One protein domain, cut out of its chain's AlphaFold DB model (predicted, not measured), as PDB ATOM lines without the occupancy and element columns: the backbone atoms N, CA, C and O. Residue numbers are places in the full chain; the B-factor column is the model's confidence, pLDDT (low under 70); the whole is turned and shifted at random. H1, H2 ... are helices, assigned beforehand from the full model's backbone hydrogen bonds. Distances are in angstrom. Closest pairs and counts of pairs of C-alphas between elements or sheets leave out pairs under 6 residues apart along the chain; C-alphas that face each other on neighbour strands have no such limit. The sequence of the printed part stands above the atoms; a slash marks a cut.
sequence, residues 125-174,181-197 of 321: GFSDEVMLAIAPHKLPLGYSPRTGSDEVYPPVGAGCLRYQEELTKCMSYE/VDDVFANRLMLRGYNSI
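This is residues 125 to 174 and 181 to 197 of the 321 residues of an uncharacterized protein of Jatropha curcas (UniProt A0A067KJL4). What shape do these atoms make? Four helices form a loose cluster, with short H2 in its middle touching H1 and H4, and a long loop, residues 135 to 157, runs out from this cluster between H1 and H2 and folds back to it. The loop makes much of the length, and its two limbs are tied by a short antiparallel pairing of residues 137 to 138 with residues 151 to 152. What is it built of, and how large is it? The printed part has 67 residues with named helices H1, H2, H3 and H4 in that order and no named strand; the class is all helix, though under half of the residues, 32 of 67, are in named elements. The whole is loose and elongated, with a radius of gyration of the C-alphas of 13.8 A and spans of 44 by 24 by 14 A.

What does the first helix meet? H1, residues 128 to 134, touches H2, residues 158 to 162; the closest C-alphas are those of Ile 134 and Ala 158, 4.5 A apart. How do the later helices stand? H2 and H3, residues 164 to 171, are close but not clearly touching, with the C-alphas of Cys 160 and Leu 167 closest at 6.3 A. H4, residues 183 to 194, touches H2 with residues 189 to 194 alone, closest at the C-alphas of Gly 159 and Gly 193, 4.1 A apart. H3 and H4 only just touch, with 3 pairs of C-alphas within 8 A, the closest those of Glu 166 and Leu 189 at 6.9 A; they run opposite ways at a steep tilt of 46 degrees, and H4 touches H3 with residues 186 to 189 alone. Which helices stay apart? H1 is apart from H3 and from H4. What does the backbone show? Every O i to N i+4 pair is within hydrogen-bond range in H1, H3 and H4; in H2 it is 0 of 1, beside 2 of 2 O i to N i+3 pairs.

Where does the first helix lie? H1 begins at C-alpha 128, (237.156, 247.774, 203.127), and measures 10.2 A from first to last C-alpha. How long are the others? H2 measures 8.3 A, H3 10.3 A and H4 15.9 A, ending at C-alpha 194, (232.500, 255.742, 223.613).

How far does it reach? The two C-alphas farthest apart are those of Pro 145 and Val 181, at 44.7 A. Is the printed part continuous? Residues 175 to 180 are not printed, and C-alphas 174 and 181 are 13.7 A apart across this cut, which falls in the link from H3 to H4. Of the links printed whole, H1 to H2 is long, with 23 residues, and H2 to H3 is tight. Where is confidence low? The mean pLDDT of the printed part is 74.3, and it is under 70 at residue 125, residues 146 to 147, residue 155 and residues 186 to 196.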
ATOM      1  N   GLY A 125     238.338 257.186 202.317       62.28
ATOM      2  CA  GLY A 125     239.692 257.156 202.890       62.28
ATOM      3  C   GLY A 125     240.008 255.952 203.783       62.28
ATOM      4  O   GLY A 125     241.105 255.890 204.333       62.28
ATOM      5  N   PHE A 126     239.076 255.010 203.956       70.38
ATOM      6  CA  PHE A 126     239.273 253.818 204.787       70.38
ATOM      7  C   PHE A 126     239.238 252.550 203.939       70.38
ATOM      8  O   PHE A 126     238.484 252.472 202.973       70.38
ATOM      9  N   SER A 127     240.047 251.557 204.314       75.88
ATOM     10  CA  SER A 127     240.027 250.249 203.663       75.88
ATOM     11  C   SER A 127     238.708 249.518 203.924       75.88
ATOM     12  O   SER A 127     238.056 249.718 204.956       75.88
ATOM     13  N   ASP A 128     238.358 248.607 203.016       78.19
ATOM     14  CA  ASP A 128     237.156 247.774 203.127       78.19
ATOM     15  C   ASP A 128     237.112 246.973 204.440       78.19
ATOM     16  O   ASP A 128     236.040 246.760 204.999       78.19
ATOM     17  N   GLU A 129     238.267 246.568 204.977       76.75
ATOM     18  CA  GLU A 129     238.371 245.851 206.253       76.75
ATOM     19  C   GLU A 129     237.987 246.731 207.450       76.75
ATOM     20  O   GLU A 129     237.239 246.299 208.330       76.75
ATOM     21  N   VAL A 130     238.455 247.982 207.474       79.12
ATOM     22  CA  VAL A 130     238.091 248.937 208.529       79.12
ATOM     23  C   VAL A 130     236.599 249.208 208.471       79.12
ATOM     24  O   VAL A 130     235.923 249.165 209.500       79.12
ATOM     25  N   MET A 131     236.073 249.412 207.265       81.19
ATOM     26  CA  MET A 131     234.645 249.584 207.043       81.19
ATOM     27  C   MET A 131     233.845 248.360 207.478       81.19
ATOM     28  O   MET A 131     232.825 248.508 208.143       81.19
ATOM     29  N   LEU A 132     234.337 247.151 207.217       81.56
ATOM     30  CA  LEU A 132     233.715 245.926 207.707       81.56
ATOM     31  C   LEU A 132     233.707 245.839 209.245       81.56
ATOM     32  O   LEU A 132     232.829 245.197 209.805       81.56
ATOM     33  N   ALA A 133     234.661 246.459 209.939       78.88
ATOM     34  CA  ALA A 133     234.743 246.394 211.397       78.88
ATOM     35  C   ALA A 133     233.886 247.451 212.115       78.88
ATOM     36  O   ALA A 133     233.381 247.186 213.209       78.88
ATOM     37  N   ILE A 134     233.752 248.654 211.545       78.50
ATOM     38  CA  ILE A 134     233.157 249.808 212.245       78.50
ATOM     39  C   ILE A 134     231.842 250.297 211.640       78.50
ATOM     40  O   ILE A 134     231.088 250.994 212.321       78.50
ATOM     41  N   ALA A 135     231.564 249.978 210.378       82.00
ATOM     42  CA  ALA A 135     230.383 250.482 209.700       82.00
ATOM     43  C   ALA A 135     229.118 249.714 210.098       82.00
ATOM     44  O   ALA A 135     229.189 248.550 210.498       82.00
ATOM     45  N   PRO A 136     227.938 250.345 209.989       81.44
ATOM     46  CA  PRO A 136     226.685 249.624 210.118       81.44
ATOM     47  C   PRO A 136     226.559 248.522 209.062       81.44
ATOM     48  O   PRO A 136     226.844 248.723 207.882       81.44
ATOM     49  N   HIS A 137     226.061 247.363 209.482       83.25
ATOM     50  CA  HIS A 137     225.751 246.248 208.594       83.25
ATOM     51  C   HIS A 137     224.247 246.104 208.414       83.25
ATOM     52  O   HIS A 137     223.509 246.010 209.393       83.25
ATOM     53  N   LYS A 138     223.787 246.015 207.165       83.44
ATOM     54  CA  LYS A 138     222.376 245.756 206.862       83.44
ATOM     55  C   LYS A 138     221.943 244.386 207.388       83.44
ATOM     56  O   LYS A 138     222.645 243.384 207.245       83.44
ATOM     57  N   LEU A 139     220.755 244.340 207.981       79.88
ATOM     58  CA  LEU A 139     220.121 243.107 208.417       79.88
ATOM     59  C   LEU A 139     219.686 242.281 207.196       79.88
ATOM     60  O   LEU A 139     219.040 242.823 206.298       79.88
ATOM     61  N   PRO A 140     219.928 240.954 207.180       79.75
ATOM     62  CA  PRO A 140     219.556 240.095 206.049       79.75
ATOM     63  C   PRO A 140     218.059 240.098 205.711       79.75
ATOM     64  O   PRO A 140     217.678 239.758 204.596       79.75
ATOM     65  N   LEU A 141     217.209 240.435 206.687       82.88
ATOM     66  CA  LEU A 141     215.747 240.439 206.569       82.88
ATOM     67  C   LEU A 141     215.153 241.861 206.526       82.88
ATOM     68  O   LEU A 141     213.939 242.013 206.635       82.88
ATOM     69  N   GLY A 142     215.989 242.894 206.388       84.00
ATOM     70  CA  GLY A 142     215.557 244.290 206.425       84.00
ATOM     71  C   GLY A 142     215.161 244.765 207.828       84.00
ATOM     72  O   GLY A 142     215.708 244.312 208.835       84.00
ATOM     73  N   TYR A 143     214.225 245.714 207.890       84.19
ATOM     74  CA  TYR A 143     213.836 246.398 209.125       84.19
ATOM     75  C   TYR A 143     213.315 245.437 210.203       84.19
ATOM     76  O   TYR A 143     212.353 244.699 209.988       84.19
ATOM     77  N   SER A 144     213.905 245.500 211.399       76.44
ATOM     78  CA  SER A 144     213.451 244.738 212.564       76.44
ATOM     79  C   SER A 144     212.757 245.661 213.577       76.44
ATOM     80  O   SER A 144     213.408 246.506 214.194       76.44
ATOM     81  N   PRO A 145     211.446 245.472 213.842       73.38
ATOM     82  CA  PRO A 145     210.703 246.285 214.809       73.38
ATOM     83  C   PRO A 145     211.254 246.230 216.238       73.38
ATOM     84  O   PRO A 145     211.060 247.168 216.999       73.38
ATOM     85  N   ARG A 146     211.945 245.144 216.610       65.00
ATOM     86  CA  ARG A 146     212.534 244.975 217.951       65.00
ATOM     87  C   ARG A 146     213.838 245.744 218.145       65.00
ATOM     88  O   ARG A 146     214.221 246.039 219.271       65.00
ATOM     89  N   THR A 147     214.545 246.002 217.049       66.00
ATOM     90  CA  THR A 147     215.796 246.769 217.038       66.00
ATOM     91  C   THR A 147     215.588 248.181 216.509       66.00
ATOM     92  O   THR A 147     216.543 248.943 216.510       66.00
ATOM     93  N   GLY A 148     214.381 248.526 216.041       74.19
ATOM     94  CA  GLY A 148     214.043 249.846 215.506       74.19
ATOM     95  C   GLY A 148     214.867 250.260 214.284       74.19
ATOM     96  O   GLY A 148     214.986 251.449 214.012       74.19
ATOM     97  N   SER A 149     215.497 249.307 213.592       78.69
ATOM     98  CA  SER A 149     216.454 249.570 212.514       78.69
ATOM     99  C   SER A 149     216.566 248.367 211.571       78.69
ATOM    100  O   SER A 149     216.305 247.227 211.972       78.69
ATOM    101  N   ASP A 150     216.937 248.632 210.318       83.44
ATOM    102  CA  ASP A 150     217.366 247.666 209.301       83.44
ATOM    103  C   ASP A 150     218.894 247.470 209.283       83.44
ATOM    104  O   ASP A 150     219.413 246.734 208.447       83.44
ATOM    105  N   GLU A 151     219.612 248.099 210.215       83.12
ATOM    106  CA  GLU A 151     221.064 248.063 210.352       83.12
ATOM    107  C   GLU A 151     221.496 247.641 211.760       83.12
ATOM    108  O   GLU A 151     220.822 247.871 212.767       83.12
ATOM    109  N   VAL A 152     222.670 247.024 211.829       78.62
ATOM    110  CA  VAL A 152     223.360 246.652 213.059       78.62
ATOM    111  C   VAL A 152     224.645 247.447 213.155       78.62
ATOM    112  O   VAL A 152     225.520 247.330 212.302       78.62
ATOM    113  N   TYR A 153     224.774 248.209 214.234       77.56
ATOM    114  CA  TYR A 153     225.967 248.993 214.522       77.56
ATOM    115  C   TYR A 153     226.927 248.195 215.412       77.56
ATOM    116  O   TYR A 153     226.502 247.708 216.471       77.56
ATOM    117  N   PRO A 154     228.214 248.081 215.032       75.81
ATOM    118  CA  PRO A 154     229.234 247.500 215.888       75.81
ATOM    119  C   PRO A 154     229.278 248.211 217.250       75.81
ATOM    120  O   PRO A 154     229.303 249.442 217.317       75.81
ATOM    121  N   PRO A 155     229.275 247.473 218.371       66.31
ATOM    122  CA  PRO A 155     229.227 248.093 219.693       66.31
ATOM    123  C   PRO A 155     230.532 248.781 220.090       66.31
ATOM    124  O   PRO A 155     230.537 249.611 220.997       66.31
ATOM    125  N   VAL A 156     231.620 248.424 219.410       70.00
ATOM    126  CA  VAL A 156     232.941 249.033 219.513       70.00
ATOM    127  C   VAL A 156     233.305 249.541 218.122       70.00
ATOM    128  O   VAL A 156     232.980 248.899 217.129       70.00
ATOM    129  N   GLY A 157     233.955 250.698 218.043       72.12
ATOM    130  CA  GLY A 157     234.466 251.224 216.777       72.12
ATOM    131  C   GLY A 157     233.465 252.033 215.948       72.12
ATOM    132  O   GLY A 157     233.892 252.984 215.306       72.12
ATOM    133  N   ALA A 158     232.150 251.784 216.023       75.62
ATOM    134  CA  ALA A 158     231.162 252.566 215.255       75.62
ATOM    135  C   ALA A 158     231.216 254.078 215.549       75.62
ATOM    136  O   ALA A 158     231.011 254.911 214.669       75.62
ATOM    137  N   GLY A 159     231.566 254.454 216.782       72.88
ATOM    138  CA  GLY A 159     231.805 255.846 217.155       72.88
ATOM    139  C   GLY A 159     233.031 256.489 216.516       72.88
ATOM    140  O   GLY A 159     233.058 257.710 216.369       72.88
ATOM    141  N   CYS A 160     234.023 255.693 216.116       74.69
ATOM    142  CA  CYS A 160     235.248 256.179 215.485       74.69
ATOM    143  C   CYS A 160     234.980 256.805 214.112       74.69
ATOM    144  O   CYS A 160     235.745 257.667 213.695       74.69
ATOM    145  N   LEU A 161     233.855 256.478 213.459       76.38
ATOM    146  CA  LEU A 161     233.421 257.133 212.219       76.38
ATOM    147  C   LEU A 161     233.232 258.652 212.366       76.38
ATOM    148  O   LEU A 161     233.308 259.377 211.381       76.38
ATOM    149  N   ARG A 162     233.012 259.149 213.592       74.88
ATOM    150  CA  ARG A 162     232.898 260.588 213.892       74.88
ATOM    151  C   ARG A 162     234.250 261.283 214.093       74.88
ATOM    152  O   ARG A 162     234.281 262.503 214.209       74.88
ATOM    153  N   TYR A 163     235.338 260.518 214.162       77.12
ATOM    154  CA  TYR A 163     236.699 260.968 214.474       77.12
ATOM    155  C   TYR A 163     237.668 260.430 213.419       77.12
ATOM    156  O   TYR A 163     238.579 259.656 213.716       77.12
ATOM    157  N   GLN A 164     237.402 260.776 212.156       77.75
ATOM    158  CA  GLN A 164     238.083 260.186 211.002       77.75
ATOM    159  C   GLN A 164     239.589 260.466 211.014       77.75
ATOM    160  O   GLN A 164     240.368 259.543 210.816       77.75
ATOM    161  N   GLU A 165     240.008 261.696 211.323       77.44
ATOM    162  CA  GLU A 165     241.431 262.069 211.376       77.44
ATOM    163  C   GLU A 165     242.203 261.243 212.415       77.44
ATOM    164  O   GLU A 165     243.292 260.730 212.143       77.44
ATOM    165  N   GLU A 166     241.630 261.070 213.610       75.19
ATOM    166  CA  GLU A 166     242.236 260.238 214.642       75.19
ATOM    167  C   GLU A 166     242.198 258.746 214.275       75.19
ATOM    168  O   GLU A 166     243.159 258.018 214.527       75.19
ATOM    169  N   LEU A 167     241.137 258.270 213.627       79.00
ATOM    170  CA  LEU A 167     241.081 256.891 213.152       79.00
ATOM    171  C   LEU A 167     242.146 256.621 212.078       79.00
ATOM    172  O   LEU A 167     242.870 255.637 212.187       79.00
ATOM    173  N   THR A 168     242.320 257.510 211.097       80.00
ATOM    174  CA  THR A 168     243.350 257.386 210.052       80.00
ATOM    175  C   THR A 168     244.752 257.330 210.654       80.00
ATOM    176  O   THR A 168     245.559 256.494 210.257       80.00
ATOM    177  N   LYS A 169     245.029 258.155 211.670       79.12
ATOM    178  CA  LYS A 169     246.305 258.119 212.396       79.12
ATOM    179  C   LYS A 169     246.499 256.832 213.209       79.12
ATOM    180  O   LYS A 169     247.626 256.378 213.358       79.12
ATOM    181  N   CYS A 170     245.430 256.236 213.737       76.31
ATOM    182  CA  CYS A 170     245.506 254.929 214.396       76.31
ATOM    183  C   CYS A 170     245.776 253.798 213.391       76.31
ATOM    184  O   CYS A 170     246.460 252.832 213.711       76.31
ATOM    185  N   MET A 171     245.236 253.917 212.177       78.00
ATOM    186  CA  MET A 171     245.351 252.906 211.126       78.00
ATOM    187  C   MET A 171     246.648 253.013 210.308       78.00
ATOM    188  O   MET A 171     246.933 252.117 209.521       78.00
ATOM    189  N   SER A 172     247.462 254.056 210.500       79.81
ATOM    190  CA  SER A 172     248.743 254.242 209.799       79.81
ATOM    191  C   SER A 172     249.894 253.408 210.383       79.81
ATOM    192  O   SER A 172     251.058 253.763 210.211       79.81
ATOM    193  N   TYR A 173     249.583 252.353 211.136       77.56
ATOM    194  CA  TYR A 173     250.573 251.469 211.742       77.56
ATOM    195  C   TYR A 173     251.259 250.606 210.680       77.56
ATOM    196  O   TYR A 173     250.600 249.977 209.853       77.56
ATOM    197  N   GLU A 174     252.587 250.524 210.741       77.50
ATOM    198  CA  GLU A 174     253.358 249.617 209.893       77.50
ATOM    199  C   GLU A 174     253.301 248.190 210.456       77.50
ATOM    200  O   GLU A 174     253.679 247.930 211.603       77.50
ATOM    201  N   VAL A 181     254.437 254.848 221.104       79.25
ATOM    202  CA  VAL A 181     253.815 255.129 222.405       79.25
ATOM    203  C   VAL A 181     252.568 255.981 222.177       79.25
ATOM    204  O   VAL A 181     252.635 257.209 222.097       79.25
ATOM    205  N   ASP A 182     251.428 255.320 222.017       76.62
ATOM    206  CA  ASP A 182     250.152 255.929 221.645       76.62
ATOM    207  C   ASP A 182     249.002 255.557 222.592       76.62
ATOM    208  O   ASP A 182     247.840 255.825 222.295       76.62
ATOM    209  N   ASP A 183     249.308 255.024 223.771       72.12
ATOM    210  CA  ASP A 183     248.353 254.633 224.810       72.12
ATOM    211  C   ASP A 183     247.359 255.756 225.164       72.12
ATOM    212  O   ASP A 183     246.151 255.532 225.255       72.12
ATOM    213  N   VAL A 184     247.833 256.998 225.292       72.81
ATOM    214  CA  VAL A 184     246.990 258.180 225.543       72.81
ATOM    215  C   VAL A 184     246.099 258.501 224.340       72.81
ATOM    216  O   VAL A 184     244.953 258.934 224.494       72.81
ATOM    217  N   PHE A 185     246.615 258.303 223.129       72.25
ATOM    218  CA  PHE A 185     245.885 258.553 221.895       72.25
ATOM    219  C   PHE A 185     244.807 257.492 221.654       72.25
ATOM    220  O   PHE A 185     243.651 257.863 221.444       72.25
ATOM    221  N   ALA A 186     245.147 256.210 221.794       69.44
ATOM    222  CA  ALA A 186     244.219 255.089 221.757       69.44
ATOM    223  C   ALA A 186     243.131 255.242 222.829       69.44
ATOM    224  O   ALA A 186     241.945 255.164 222.517       69.44
ATOM    225  N   ASN A 187     243.499 255.585 224.071       67.12
ATOM    226  CA  ASN A 187     242.530 255.859 225.135       67.12
ATOM    227  C   ASN A 187     241.586 257.011 224.774       67.12
ATOM    228  O   ASN A 187     240.381 256.909 224.988       67.12
ATOM    229  N   ARG A 188     242.096 258.101 224.194       67.38
ATOM    230  CA  ARG A 188     241.264 259.226 223.746       67.38
ATOM    231  C   ARG A 188     240.319 258.827 222.617       67.38
ATOM    232  O   ARG A 188     239.160 259.226 222.673       67.38
ATOM    233  N   LEU A 189     240.779 258.062 221.628       67.56
ATOM    234  CA  LEU A 189     239.941 257.579 220.528       67.56
ATOM    235  C   LEU A 189     238.844 256.640 221.049       67.56
ATOM    236  O   LEU A 189     237.676 256.815 220.714       67.56
ATOM    237  N   MET A 190     239.192 255.736 221.966       63.22
ATOM    238  CA  MET A 190     238.247 254.840 222.634       63.22
ATOM    239  C   MET A 190     237.226 255.605 223.487       63.22
ATOM    240  O   MET A 190     236.035 255.322 223.412       63.22
ATOM    241  N   LEU A 191     237.648 256.616 224.254       60.03
ATOM    242  CA  LEU A 191     236.763 257.436 225.097       60.03
ATOM    243  C   LEU A 191     235.886 258.404 224.289       60.03
ATOM    244  O   LEU A 191     234.753 258.686 224.676       60.03
ATOM    245  N   ARG A 192     236.382 258.921 223.163       60.12
ATOM    246  CA  ARG A 192     235.615 259.786 222.255       60.12
ATOM    247  C   ARG A 192     234.623 258.987 221.416       60.12
ATOM    248  O   ARG A 192     233.471 259.406 221.288       60.12
ATOM    249  N   GLY A 193     235.039 257.818 220.928       55.41
ATOM    250  CA  GLY A 193     234.169 256.825 220.305       55.41
ATOM    251  C   GLY A 193     233.140 256.251 221.281       55.41
ATOM    252  O   GLY A 193     232.049 255.893 220.871       55.41
ATOM    253  N   TYR A 194     233.417 256.241 222.585       49.69
ATOM    254  CA  TYR A 194     232.500 255.742 223.613       49.69
ATOM    255  C   TYR A 194     231.219 256.594 223.793       49.69
ATOM    256  O   TYR A 194     230.163 256.064 224.136       49.69
ATOM    257  N   ASN A 195     231.238 257.885 223.445       54.47
ATOM    258  CA  ASN A 195     230.024 258.720 223.433       54.47
ATOM    259  C   ASN A 195     229.061 258.401 222.263       54.47
ATOM    260  O   ASN A 195     228.101 259.138 222.035       54.47
ATOM    261  N   SER A 196     229.292 257.332 221.494       61.88
ATOM    262  CA  SER A 196     228.575 257.031 220.249       61.88
ATOM    263  C   SER A 196     227.347 256.139 220.401       61.88
ATOM    264  O   SER A 196     226.992 255.429 219.459       61.88
ATOM    265  N   ILE A 197     226.699 256.113 221.566       74.88
ATOM    266  CA  ILE A 197     225.458 255.344 221.686       74.88
ATOM    267  C   ILE A 197     224.432 255.955 220.740       74.88
ATOM    268  O   ILE A 197     224.076 257.127 220.861       74.88
TER     269      ILE A 197